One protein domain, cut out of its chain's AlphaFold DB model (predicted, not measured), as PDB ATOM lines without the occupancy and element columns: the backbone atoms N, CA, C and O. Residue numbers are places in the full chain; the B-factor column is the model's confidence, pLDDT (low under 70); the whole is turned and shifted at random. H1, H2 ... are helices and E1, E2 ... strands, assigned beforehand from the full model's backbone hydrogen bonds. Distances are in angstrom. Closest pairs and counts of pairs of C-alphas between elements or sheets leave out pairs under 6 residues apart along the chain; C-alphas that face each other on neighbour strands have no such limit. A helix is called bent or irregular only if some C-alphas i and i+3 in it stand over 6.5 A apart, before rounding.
ATOM      1  N   ASP A   4      51.192  -3.495 -45.407       94.62
ATOM      2  CA  ASP A   4      50.452  -4.155 -46.500       94.62
ATOM      3  C   ASP A   4      49.603  -5.354 -46.062       94.62
ATOM      4  O   ASP A   4      48.624  -5.709 -46.723       94.62
ATOM      5  N   GLU A   5      50.003  -6.026 -44.986       96.69
ATOM      6  CA  GLU A   5      49.258  -7.144 -44.407       96.69
ATOM      7  C   GLU A   5      48.140  -6.618 -43.509       96.69
ATOM      8  O   GLU A   5      47.017  -7.106 -43.580       96.69
ATOM      9  N   ILE A   6      48.428  -5.574 -42.723       97.56
ATOM     10  CA  ILE A   6      47.450  -4.913 -41.850       97.56
ATOM     11  C   ILE A   6      46.314  -4.305 -42.684       97.56
ATOM     12  O   ILE A   6      45.145  -4.503 -42.383       97.56
ATOM     13  N   LEU A   7      46.642  -3.649 -43.799       97.38
ATOM     14  CA  LEU A   7      45.687  -3.060 -44.744       97.38
ATOM     15  C   LEU A   7      44.678  -4.068 -45.336       97.38
ATOM     16  O   LEU A   7      43.638  -3.663 -45.867       97.38
ATOM     17  N   LYS A   8      44.973  -5.372 -45.259       97.00
ATOM     18  CA  LYS A   8      44.105  -6.466 -45.725       97.00
ATOM     19  C   LYS A   8      43.235  -7.066 -44.619       97.00
ATOM     20  O   LYS A   8      42.411  -7.924 -44.933       97.00
ATOM     21  N   LEU A   9      43.402  -6.652 -43.359       96.75
ATOM     22  CA  LEU A   9      42.518  -7.076 -42.276       96.75
ATOM     23  C   LEU A   9      41.081  -6.661 -42.587       96.75
ATOM     24  O   LEU A   9      40.847  -5.564 -43.102       96.75
ATOM     25  N   ARG A  10      40.144  -7.567 -42.301       95.62
ATOM     26  CA  ARG A  10      38.715  -7.363 -42.536       95.62
ATOM     27  C   ARG A  10      38.103  -6.516 -41.432       95.62
ATOM     28  O   ARG A  10      38.506  -6.636 -40.280       95.62
ATOM     29  N   ILE A  11      37.130  -5.701 -41.806       92.31
ATOM     30  CA  ILE A  11      36.264  -4.983 -40.879       92.31
ATOM     31  C   ILE A  11      34.979  -5.788 -40.760       92.31
ATOM     32  O   ILE A  11      34.317  -6.046 -41.762       92.31
ATOM     33  N   ASP A  12      34.662  -6.192 -39.536       82.31
ATOM     34  CA  ASP A  12      33.449  -6.934 -39.214       82.31
ATOM     35  C   ASP A  12      32.394  -5.956 -38.677       82.31
ATOM     36  O   ASP A  12      32.395  -5.614 -37.490       82.31
ATOM     37  N   ASN A  13      31.583  -5.416 -39.593       76.25
ATOM     38  CA  ASN A  13      30.496  -4.479 -39.312       76.25
ATOM     39  C   ASN A  13      29.382  -4.634 -40.365       76.25
ATOM     40  O   ASN A  13      29.645  -4.591 -41.569       76.25
ATOM     41  N   ASP A  14      28.135  -4.741 -39.898       75.00
ATOM     42  CA  ASP A  14      26.913  -4.907 -40.700       75.00
ATOM     43  C   ASP A  14      26.640  -3.774 -41.713       75.00
ATOM     44  O   ASP A  14      25.817  -3.921 -42.618       75.00
ATOM     45  N   ALA A  15      27.295  -2.620 -41.567       74.44
ATOM     46  CA  ALA A  15      27.165  -1.471 -42.457       74.44
ATOM     47  C   ALA A  15      27.924  -1.633 -43.786       74.44
ATOM     48  O   ALA A  15      27.694  -0.852 -44.714       74.44
ATOM     49  N   PHE A  16      28.823  -2.616 -43.895       79.19
ATOM     50  CA  PHE A  16      29.674  -2.814 -45.068       79.19
ATOM     51  C   PHE A  16      29.540  -4.221 -45.667       79.19
ATOM     52  O   PHE A  16      28.962  -5.129 -45.081       79.19
ATOM     53  N   ASP A  17      30.079  -4.395 -46.876       79.81
ATOM     54  CA  ASP A  17      30.249  -5.715 -47.496       79.81
ATOM     55  C   ASP A  17      31.185  -6.595 -46.642       79.81
ATOM     56  O   ASP A  17      32.170  -6.099 -46.093       79.81
ATOM     57  N   GLU A  18      30.929  -7.906 -46.598       76.56
ATOM     58  CA  GLU A  18      31.724  -8.919 -45.875       76.56
ATOM     59  C   GLU A  18      33.223  -8.948 -46.255       76.56
ATOM     60  O   GLU A  18      34.059  -9.522 -45.548       76.56
ATOM     61  N   ASN A  19      33.584  -8.344 -47.389       86.31
ATOM     62  CA  ASN A  19      34.952  -8.238 -47.883       86.31
ATOM     63  C   ASN A  19      35.602  -6.875 -47.601       86.31
ATOM     64  O   ASN A  19      36.701  -6.618 -48.105       86.31
ATOM     65  N   MET A  20      34.961  -5.999 -46.819       94.88
ATOM     66  CA  MET A  20      35.530  -4.706 -46.446       94.88
ATOM     67  C   MET A  20      36.837  -4.900 -45.673       94.88
ATOM     68  O   MET A  20      36.882  -5.588 -44.657       94.88
ATOM     69  N   THR A  21      37.915  -4.278 -46.153       96.94
ATOM     70  CA  THR A  21      39.210  -4.257 -45.462       96.94
ATOM     71  C   THR A  21      39.529  -2.869 -44.936       96.94
ATOM     72  O   THR A  21      38.947  -1.888 -45.398       96.94
ATOM     73  N   ILE A  22      40.531  -2.756 -44.059       97.19
ATOM     74  CA  ILE A  22      41.056  -1.452 -43.620       97.19
ATOM     75  C   ILE A  22      41.396  -0.556 -44.824       97.19
ATOM     76  O   ILE A  22      40.989   0.603 -44.869       97.19
ATOM     77  N   LYS A  23      42.074  -1.088 -45.853       97.12
ATOM     78  CA  LYS A  23      42.365  -0.325 -47.081       97.12
ATOM     79  C   LYS A  23      41.095   0.123 -47.807       97.12
ATOM     80  O   LYS A  23      41.016   1.268 -48.246       97.12
ATOM     81  N   GLY A  24      40.123  -0.779 -47.954       95.94
ATOM     82  CA  GLY A  24      38.841  -0.479 -48.593       95.94
ATOM     83  C   GLY A  24      38.084   0.629 -47.866       95.94
ATOM     84  O   GLY A  24      37.605   1.564 -48.503       95.94
ATOM     85  N   PHE A  25      38.069   0.571 -46.538       96.12
ATOM     86  CA  PHE A  25      37.426   1.555 -45.681       96.12
ATOM     87  C   PHE A  25      38.090   2.925 -45.788       96.12
ATOM     88  O   PHE A  25      37.403   3.918 -46.002       96.12
ATOM     89  N   LEU A  26      39.424   2.995 -45.709       97.06
ATOM     90  CA  LEU A  26      40.159   4.258 -45.844       97.06
ATOM     91  C   LEU A  26      39.942   4.898 -47.224       97.06
ATOM     92  O   LEU A  26      39.753   6.111 -47.322       97.06
ATOM     93  N   HIS A  27      39.917   4.091 -48.290       96.38
ATOM     94  CA  HIS A  27      39.561   4.578 -49.621       96.38
ATOM     95  C   HIS A  27      38.121   5.092 -49.686       96.38
ATOM     96  O   HIS A  27      37.886   6.150 -50.267       96.38
ATOM     97  N   LEU A  28      37.166   4.352 -49.114       95.38
ATOM     98  CA  LEU A  28      35.763   4.748 -49.091       95.38
ATOM     99  C   LEU A  28      35.583   6.055 -48.318       95.38
ATOM    100  O   LEU A  28      34.953   6.966 -48.834       95.38
ATOM    101  N   LEU A  29      36.215   6.189 -47.153       96.50
ATOM    102  CA  LEU A  29      36.189   7.403 -46.343       96.50
ATOM    103  C   LEU A  29      36.723   8.614 -47.112       96.50
ATOM    104  O   LEU A  29      36.066   9.653 -47.149       96.50
ATOM    105  N   LEU A  30      37.886   8.484 -47.759       97.31
ATOM    106  CA  LEU A  30      38.460   9.570 -48.557       97.31
ATOM    107  C   LEU A  30      37.569   9.926 -49.755       97.31
ATOM    108  O   LEU A  30      37.407  11.102 -50.077       97.31
ATOM    109  N   LYS A  31      36.977   8.919 -50.402       97.25
ATOM    110  CA  LYS A  31      36.037   9.117 -51.505       97.25
ATOM    111  C   LYS A  31      34.776   9.852 -51.038       97.25
ATOM    112  O   LYS A  31      34.410  10.838 -51.665       97.25
ATOM    113  N   THR A  32      34.164   9.425 -49.935       96.56
ATOM    114  CA  THR A  32      32.978  10.068 -49.349       96.56
ATOM    115  C   THR A  32      33.274  11.513 -48.962       96.56
ATOM    116  O   THR A  32      32.519  12.406 -49.329       96.56
ATOM    117  N   LEU A  33      34.414  11.771 -48.310       97.56
ATOM    118  CA  LEU A  33      34.868  13.131 -48.011       97.56
ATOM    119  C   LEU A  33      34.972  13.989 -49.279       97.56
ATOM    120  O   LEU A  33      34.528  15.136 -49.291       97.56
ATOM    121  N   TRP A  34      35.553  13.443 -50.348       98.19
ATOM    122  CA  TRP A  34      35.726  14.162 -51.609       98.19
ATOM    123  C   TRP A  34      34.399  14.443 -52.328       98.19
ATOM    124  O   TRP A  34      34.238  15.508 -52.919       98.19
ATOM    125  N   GLU A  35      33.453  13.503 -52.283       97.88
ATOM    126  CA  GLU A  35      32.136  13.625 -52.917       97.88
ATOM    127  C   GLU A  35      31.207  14.585 -52.160       97.88
ATOM    128  O   GLU A  35      30.504  15.379 -52.785       97.88
ATOM    129  N   GLU A  36      31.212  14.539 -50.826       97.50
ATOM    130  CA  GLU A  36      30.334  15.363 -49.987       97.50
ATOM    131  C   GLU A  36      30.898  16.768 -49.721       97.50
ATOM    132  O   GLU A  36      30.132  17.704 -49.469       97.50
ATOM    133  N   GLY A  37      32.221  16.946 -49.792       97.75
ATOM    134  CA  GLY A  37      32.880  18.234 -49.581       97.75
ATOM    135  C   GLY A  37      32.521  18.854 -48.228       97.75
ATOM    136  O   GLY A  37      32.659  18.226 -47.183       97.75
ATOM    137  N   GLU A  38      32.036  20.098 -48.230       97.31
ATOM    138  CA  GLU A  38      31.647  20.814 -47.001       97.31
ATOM    139  C   GLU A  38      30.441  20.191 -46.277       97.31
ATOM    140  O   GLU A  38      30.235  20.447 -45.090       97.31
ATOM    141  N   CYS A  39      29.654  19.360 -46.967       96.75
ATOM    142  CA  CYS A  39      28.542  18.627 -46.364       96.75
ATOM    143  C   CYS A  39      28.991  17.342 -45.654       96.75
ATOM    144  O   CYS A  39      28.154  16.702 -45.014       96.75
ATOM    145  N   PHE A  40      30.275  16.973 -45.750       97.44
ATOM    146  CA  PHE A  40      30.799  15.754 -45.151       97.44
ATOM    147  C   PHE A  40      30.538  15.701 -43.646       97.44
ATOM    148  O   PHE A  40      30.967  16.566 -42.873       97.44
ATOM    149  N   SER A  41      29.863  14.640 -43.202       95.50
ATOM    150  CA  SER A  41      29.621  14.432 -41.778       95.50
ATOM    151  C   SER A  41      30.791  13.701 -41.129       95.50
ATOM    152  O   SER A  41      30.776  12.481 -41.014       95.50
ATOM    153  N   GLY A  42      31.763  14.438 -40.584       94.12
ATOM    154  CA  GLY A  42      32.883  13.827 -39.845       94.12
ATOM    155  C   GLY A  42      32.457  12.963 -38.648       94.12
ATOM    156  O   GLY A  42      33.181  12.062 -38.245       94.12
ATOM    157  N   LYS A  43      31.251  13.187 -38.108       93.00
ATOM    158  CA  LYS A  43      30.670  12.337 -37.060       93.00
ATOM    159  C   LYS A  43      30.028  11.063 -37.614       93.00
ATOM    160  O   LYS A  43      29.914  10.103 -36.863       93.00
ATOM    161  N   ARG A  44      29.505  11.078 -38.845       92.94
ATOM    162  CA  ARG A  44      28.657  10.012 -39.410       92.94
ATOM    163  C   ARG A  44      28.887   9.821 -40.916       92.94
ATOM    164  O   ARG A  44      27.926   9.924 -41.676       92.94
ATOM    165  N   PRO A  45      30.118   9.515 -41.355       92.31
ATOM    166  CA  PRO A  45      30.390   9.268 -42.769       92.31
ATOM    167  C   PRO A  45      29.608   8.058 -43.303       92.31
ATOM    168  O   PRO A  45      29.288   8.009 -44.484       92.31
ATOM    169  N   PHE A  46      29.253   7.108 -42.426       90.56
ATOM    170  CA  PHE A  46      28.561   5.860 -42.776       90.56
ATOM    171  C   PHE A  46      27.291   5.621 -41.935       90.56
ATOM    172  O   PHE A  46      26.898   4.489 -41.672       90.56
ATOM    173  N   GLY A  47      26.637   6.695 -41.477       82.69
ATOM    174  CA  GLY A  47      25.334   6.635 -40.797       82.69
ATOM    175  C   GLY A  47      25.380   6.707 -39.266       82.69
ATOM    176  O   GLY A  47      24.674   7.537 -38.693       82.69
ATOM    177  N   ASN A  48      26.224   5.919 -38.594       83.25
ATOM    178  CA  ASN A  48      26.374   5.955 -37.129       83.25
ATOM    179  C   ASN A  48      27.638   6.713 -36.686       83.25
ATOM    180  O   ASN A  48      28.549   6.947 -37.475       83.25
ATOM    181  N   SER A  49      27.657   7.164 -35.426       87.50
ATOM    182  CA  SER A  49      28.866   7.739 -34.816       87.50
ATOM    183  C   SER A  49      29.805   6.657 -34.308       87.50
ATOM    184  O   SER A  49      29.329   5.582 -33.968       87.50
ATOM    185  N   GLY A  50      31.095   6.977 -34.172       88.69
ATOM    186  CA  GLY A  50      32.098   6.005 -33.734       88.69
ATOM    187  C   GLY A  50      32.561   5.082 -34.861       88.69
ATOM    188  O   GLY A  50      32.987   3.966 -34.604       88.69
ATOM    189  N   TRP A  51      32.484   5.538 -36.110       92.12
ATOM    190  CA  TRP A  51      32.981   4.789 -37.265       92.12
ATOM    191  C   TRP A  51      34.484   4.485 -37.154       92.12
ATOM    192  O   TRP A  51      34.990   3.562 -37.776       92.12
ATOM    193  N   GLU A  52      35.228   5.252 -36.356       93.75
ATOM    194  CA  GLU A  52      36.649   5.035 -36.100       93.75
ATOM    195  C   GLU A  52      36.909   3.700 -35.380       93.75
ATOM    196  O   GLU A  52      37.945   3.071 -35.603       93.75
ATOM    197  N   TYR A  53      35.958   3.225 -34.564       93.88
ATOM    198  CA  TYR A  53      36.059   1.935 -33.871       93.88
ATOM    199  C   TYR A  53      36.089   0.749 -34.844       93.88
ATOM    200  O   TYR A  53      36.745  -0.254 -34.550       93.88
ATOM    201  N   ASP A  54      35.514   0.901 -36.041       92.88
ATOM    202  CA  ASP A  54      35.588  -0.094 -37.119       92.88
ATOM    203  C   ASP A  54      37.020  -0.307 -37.623       92.88
ATOM    204  O   ASP A  54      37.363  -1.386 -38.108       92.88
ATOM    205  N   LEU A  55      37.886   0.705 -37.479       95.50
ATOM    206  CA  LEU A  55      39.310   0.600 -37.787       95.50
ATOM    207  C   LEU A  55      40.113   0.038 -36.609       95.50
ATOM    208  O   LEU A  55      41.067  -0.703 -36.836       95.50
ATOM    209  N   TYR A  56      39.749   0.355 -35.363       97.12
ATOM    210  CA  TYR A  56      40.478  -0.127 -34.182       97.12
ATOM    211  C   TYR A  56      40.227  -1.607 -33.885       97.12
ATOM    212  O   TYR A  56      41.165  -2.326 -33.534       97.12
ATOM    213  N   LYS A  57      38.993  -2.086 -34.059       95.62
ATOM    214  CA  LYS A  57      38.585  -3.459 -33.727       95.62
ATOM    215  C   LYS A  57      39.463  -4.531 -34.389       95.62
ATOM    216  O   LYS A  57      40.028  -5.346 -33.655       95.62
ATOM    217  N   PRO A  58      39.699  -4.520 -35.718       96.00
ATOM    218  CA  PRO A  58      40.594  -5.497 -36.336       96.00
ATOM    219  C   PRO A  58      42.055  -5.367 -35.885       96.00
ATOM    220  O   PRO A  58      42.777  -6.365 -35.874       96.00
ATOM    221  N   LEU A  59      42.514  -4.175 -35.481       97.81
ATOM    222  CA  LEU A  59      43.873  -3.984 -34.956       97.81
ATOM    223  C   LEU A  59      44.041  -4.620 -33.571       97.81
ATOM    224  O   LEU A  59      45.080  -5.226 -33.307       97.81
ATOM    225  N   ILE A  60      43.023  -4.515 -32.713       97.44
ATOM    226  CA  ILE A  60      42.988  -5.160 -31.393       97.44
ATOM    227  C   ILE A  60      42.913  -6.680 -31.561       97.44
ATOM    228  O   ILE A  60      43.731  -7.403 -30.998       97.44
ATOM    229  N   GLN A  61      41.996  -7.173 -32.400       95.25
ATOM    230  CA  GLN A  61      41.829  -8.609 -32.664       95.25
ATOM    231  C   GLN A  61      43.090  -9.256 -33.260       95.25
ATOM    232  O   GLN A  61      43.386 -10.417 -32.981       95.25
ATOM    233  N   ALA A  62      43.855  -8.511 -34.062       96.56
ATOM    234  CA  ALA A  62      45.135  -8.954 -34.609       96.56
ATOM    235  C   ALA A  62      46.333  -8.730 -33.661       96.56
ATOM    236  O   ALA A  62      47.473  -8.972 -34.063       96.56
ATOM    237  N   TYR A  63      46.100  -8.266 -32.426       96.69
ATOM    238  CA  TYR A  63      47.123  -7.936 -31.425       96.69
ATOM    239  C   TYR A  63      48.172  -6.918 -31.911       96.69
ATOM    240  O   TYR A  63      49.332  -6.954 -31.497       96.69
ATOM    241  N   ILE A  64      47.786  -6.017 -32.821       97.81
ATOM    242  CA  ILE A  64      48.647  -4.934 -33.324       97.81
ATOM    243  C   ILE A  64      48.688  -3.783 -32.319       97.81
ATOM    244  O   ILE A  64      49.739  -3.178 -32.129       97.81
ATOM    245  N   ILE A  65      47.556  -3.509 -31.669       97.75
ATOM    246  CA  ILE A  65      47.443  -2.555 -30.566       97.75
ATOM    247  C   ILE A  65      46.866  -3.259 -29.338       97.75
ATOM    248  O   ILE A  65      46.146  -4.249 -29.465       97.75
ATOM    249  N   SER A  66      47.189  -2.757 -28.146       98.06
ATOM    250  CA  SER A  66      46.631  -3.282 -26.897       98.06
ATOM    251  C   SER A  66      45.170  -2.867 -26.754       98.06
ATOM    252  O   SER A  66      44.851  -1.689 -26.924       98.06
ATOM    253  N   GLY A  67      44.309  -3.807 -26.377       97.31
ATOM    254  CA  GLY A  67      42.907  -3.554 -26.067       97.31
ATOM    255  C   GLY A  67      42.136  -4.830 -25.750       97.31
ATOM    256  O   GLY A  67      42.664  -5.935 -25.891       97.31
ATOM    257  N   GLU A  68      40.894  -4.650 -25.327       97.31
ATOM    258  CA  GLU A  68      39.951  -5.693 -24.941       97.31
ATOM    259  C   GLU A  68      38.639  -5.491 -25.706       97.31
ATOM    260  O   GLU A  68      38.161  -4.364 -25.865       97.31
ATOM    261  N   ILE A  69      38.100  -6.598 -26.219       95.56
ATOM    262  CA  ILE A  69      36.788  -6.674 -26.861       95.56
ATOM    263  C   ILE A  69      35.870  -7.426 -25.900       95.56
ATOM    264  O   ILE A  69      36.268  -8.483 -25.399       95.56
ATOM    265  N   ASP A  70      34.684  -6.887 -25.643       94.06
ATOM    266  CA  ASP A  70      33.699  -7.503 -24.757       94.06
ATOM    267  C   ASP A  70      32.957  -8.681 -25.422       94.06
ATOM    268  O   ASP A  70      33.261  -9.112 -26.539       94.06
ATOM    269  N   GLU A  71      31.993  -9.254 -24.700       93.75
ATOM    270  CA  GLU A  71      31.208 -10.400 -25.169       93.75
ATOM    271  C   GLU A  71      30.245 -10.074 -26.323       93.75
ATOM    272  O   GLU A  71      29.888 -10.981 -27.080       93.75
ATOM    273  N   ASP A  72      29.882  -8.801 -26.489       89.75
ATOM    274  CA  ASP A  72      29.022  -8.307 -27.568       89.75
ATOM    275  C   ASP A  72      29.836  -7.923 -28.821       89.75
ATOM    276  O   ASP A  72      29.284  -7.683 -29.898       89.75
ATOM    277  N   GLY A  73      31.169  -7.948 -28.720       88.81
ATOM    278  CA  GLY A  73      32.081  -7.631 -29.809       88.81
ATOM    279  C   GLY A  73      32.446  -6.150 -29.887       88.81
ATOM    280  O   GLY A  73      33.026  -5.738 -30.898       88.81
ATOM    281  N   ASP A  74      32.145  -5.362 -28.862       90.88
ATOM    282  CA  ASP A  74      32.494  -3.949 -28.774       90.88
ATOM    283  C   ASP A  74      33.839  -3.748 -28.062       90.88
ATOM    284  O   ASP A  74      34.330  -4.597 -27.321       90.88
ATOM    285  N   ILE A  75      34.499  -2.621 -28.338       94.88
ATOM    286  CA  ILE A  75      35.776  -2.288 -27.698       94.88
ATOM    287  C   ILE A  75      35.501  -1.793 -26.275       94.88
ATOM    288  O   ILE A  75      34.943  -0.711 -26.098       94.88
ATOM    289  N   GLU A  76      35.954  -2.545 -25.270       96.00
ATOM    290  CA  GLU A  76      35.838  -2.169 -23.857       96.00
ATOM    291  C   GLU A  76      36.966  -1.210 -23.452       96.00
ATOM    292  O   GLU A  76      36.732  -0.148 -22.868       96.00
ATOM    293  N   THR A  77      38.209  -1.554 -23.802       96.88
ATOM    294  CA  THR A  77      39.399  -0.727 -23.550       96.88
ATOM    295  C   THR A  77      40.407  -0.854 -24.686       96.88
ATOM    296  O   THR A  77      40.495  -1.894 -25.329       96.88
ATOM    297  N   PHE A  78      41.193   0.192 -24.956       97.81
ATOM    298  CA  PHE A  78      42.308   0.123 -25.907       97.81
ATOM    299  C   PHE A  78      43.282   1.292 -25.744       97.81
ATOM    300  O   PHE A  78      42.947   2.328 -25.165       97.81
ATOM    301  N   ASP A  79      44.497   1.139 -26.273       97.50
ATOM    302  CA  ASP A  79      45.453   2.241 -26.404       97.50
ATOM    303  C   ASP A  79      45.082   3.119 -27.609       97.50
ATOM    304  O   ASP A  79      45.534   2.904 -28.735       97.50
ATOM    305  N   GLU A  80      44.238   4.123 -27.369       96.56
ATOM    306  CA  GLU A  80      43.770   5.060 -28.397       96.56
ATOM    307  C   GLU A  80      44.916   5.831 -29.064       96.56
ATOM    308  O   GLU A  80      44.880   6.116 -30.266       96.56
ATOM    309  N   LYS A  81      45.962   6.173 -28.306       97.69
ATOM    310  CA  LYS A  81      47.096   6.929 -28.840       97.69
ATOM    311  C   LYS A  81      47.875   6.079 -29.838       97.69
ATOM    312  O   LYS A  81      48.226   6.568 -30.914       97.69
ATOM    313  N   GLU A  82      48.129   4.825 -29.487       98.12
ATOM    314  CA  GLU A  82      48.779   3.870 -30.377       98.12
ATOM    315  C   GLU A  82      47.889   3.511 -31.570       98.12
ATOM    316  O   GLU A  82      48.369   3.490 -32.703       98.12
ATOM    317  N   GLY A  83      46.583   3.329 -31.352       97.88
ATOM    318  CA  GLY A  83      45.605   3.118 -32.420       97.88
ATOM    319  C   GLY A  83      45.651   4.230 -33.469       97.88
ATOM    320  O   GLY A  83      45.812   3.955 -34.659       97.88
ATOM    321  N   ASN A  84      45.591   5.493 -33.040       98.12
ATOM    322  CA  ASN A  84      45.693   6.648 -33.937       98.12
ATOM    323  C   ASN A  84      47.038   6.710 -34.677       98.12
ATOM    324  O   ASN A  84      47.083   7.058 -35.864       98.12
ATOM    325  N   ARG A  85      48.142   6.368 -33.993       98.31
ATOM    326  CA  ARG A  85      49.475   6.289 -34.610       98.31
ATOM    327  C   ARG A  85      49.488   5.253 -35.735       98.31
ATOM    328  O   ARG A  85      49.893   5.583 -36.847       98.31
ATOM    329  N   VAL A  86      49.003   4.041 -35.466       98.25
ATOM    330  CA  VAL A  86      48.939   2.951 -36.449       98.25
ATOM    331  C   VAL A  86      48.033   3.327 -37.621       98.25
ATOM    332  O   VAL A  86      48.457   3.196 -38.764       98.25
ATOM    333  N   ILE A  87      46.832   3.865 -37.384       98.06
ATOM    334  CA  ILE A  87      45.939   4.304 -38.473       98.06
ATOM    335  C   ILE A  87      46.623   5.350 -39.362       98.06
ATOM    336  O   ILE A  87      46.553   5.242 -40.585       98.06
ATOM    337  N   SER A  88      47.329   6.320 -38.778       97.50
ATOM    338  CA  SER A  88      48.062   7.333 -39.549       97.50
ATOM    339  C   SER A  88      49.137   6.713 -40.451       97.50
ATOM    340  O   SER A  88      49.295   7.121 -41.602       97.50
ATOM    341  N   GLU A  89      49.848   5.692 -39.963       97.75
ATOM    342  CA  GLU A  89      50.836   4.942 -40.751       97.75
ATOM    343  C   GLU A  89      50.189   4.119 -41.870       97.75
ATOM    344  O   GLU A  89      50.733   4.044 -42.972       97.75
ATOM    345  N   LEU A  90      49.015   3.535 -41.621       97.94
ATOM    346  CA  LEU A  90      48.258   2.804 -42.640       97.94
ATOM    347  C   LEU A  90      47.702   3.742 -43.717       97.94
ATOM    348  O   LEU A  90      47.720   3.380 -44.891       97.94
ATOM    349  N   ILE A  91      47.269   4.951 -43.345       97.75
ATOM    350  CA  ILE A  91      46.870   5.993 -44.300       97.75
ATOM    351  C   ILE A  91      48.041   6.339 -45.217       97.75
ATOM    352  O   ILE A  91      47.856   6.365 -46.429       97.75
ATOM    353  N   ALA A  92      49.239   6.567 -44.670       96.50
ATOM    354  CA  ALA A  92      50.426   6.831 -45.485       96.50
ATOM    355  C   ALA A  92      50.737   5.652 -46.426       96.50
ATOM    356  O   ALA A  92      50.876   5.842 -47.634       96.50
ATOM    357  N   ALA A  93      50.708   4.426 -45.898       96.62
ATOM    358  CA  ALA A  93      50.968   3.210 -46.664       96.62
ATOM    359  C   ALA A  93      49.950   2.945 -47.792       96.62
ATOM    360  O   ALA A  93      50.250   2.202 -48.724       96.62
ATOM    361  N   CYS A  94      48.754   3.547 -47.764       95.19
ATOM    362  CA  CYS A  94      47.825   3.479 -48.898       95.19
ATOM    363  C   CYS A  94      48.364   4.168 -50.163       95.19
ATOM    364  O   CYS A  94      47.899   3.839 -51.257       95.19
ATOM    365  N   PHE A  95      49.312   5.098 -50.019       92.94
ATOM    366  CA  PHE A  95      49.838   5.936 -51.102       92.94
ATOM    367  C   PHE A  95      51.312   5.692 -51.424       92.94
ATOM    368  O   PHE A  95      51.800   6.234 -52.416       92.94
TER     369      PHE A  95
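Overview. This is residues 4 to 95 of the 97 residues of an uncharacterized protein of Desulfobacteraceae bacterium (UniProt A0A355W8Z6). A two-strand hairpin, E1 and E2, makes one end of this domain and the long, kinked helix H1 makes the other; the short helix H2 lies between them, with H3 crossing it about perpendicular. H1 comes near H2 and H3 without clearly touching either, and two long stretches with no named element, residues 4 to 21 and 40 to 52, fill much of the rest. The printed part has 92 residues, with three named helices and two named strands in the order H1, H2, E1, E2, H3; the sheet E1 - E2 is antiparallel and the class is mostly helix. The whole is compact, with a radius of gyration of the C-alphas of 13.0 A, and rounded, spanning 35 by 28 by 26 A.

Arrangement. Begin at the hairpin of E1, residues 67 to 69, and E2, residues 75 to 78, antiparallel at 173 degrees. Look there for N 68 and O 77, 2.8 A apart, and N 76 and O 68, 2.9 A apart, both within hydrogen-bond range. Next find H2, residues 53 to 61; its closest C-alphas to E1 are those of Ile 60 and Gly 67, 5.6 A apart, and to E2 those of Lys 57 and Ile 75, 6.8 A apart. H3, residues 80 to 93, only just touches H2, with 3 pairs of C-alphas within 8 A, through its residues 83 to 87 alone; the closest C-alphas are those of Tyr 56 and Gly 83, 6.3 A apart. Their lines are about perpendicular, at 82 degrees. H1, residues 22 to 39, is close to H2 but not clearly touching, the closest C-alphas being those of Ile 22 and Leu 55, 6.4 A apart. H1 is also close to H3 but not clearly touching, with the C-alphas of Leu 26 and Ile 91 closest at 7.1 A. H1 is apart from E1 and E2. In H3 every O i to N i+4 pair is within hydrogen-bond range; in H1 12 of 14 are, in H2 3 of 5.

Along the chain. E1 is 6.9 A long, E2 7.2 A and H2 12.1 A. Find C-alpha 22 at (41.056, -1.452, -43.620); from there H1 runs 23.8 A to C-alpha 39, with a kink of 44 degrees near residue 33, and it is irregular, C-alphas 35 and 38 being 9.3 A apart. H3 runs 19.7 A and ends at C-alpha 93, (50.968, 3.210, -46.664).

Size, cuts and confidence. The two C-alphas farthest apart are those of Glu 38 and Glu 71, at 38.1 A. The link from H1 to H2 is long, with 13 residues; the other three are tight. The printed part has no cut. Its mean pLDDT is 94.1, and no printed residue is under 70.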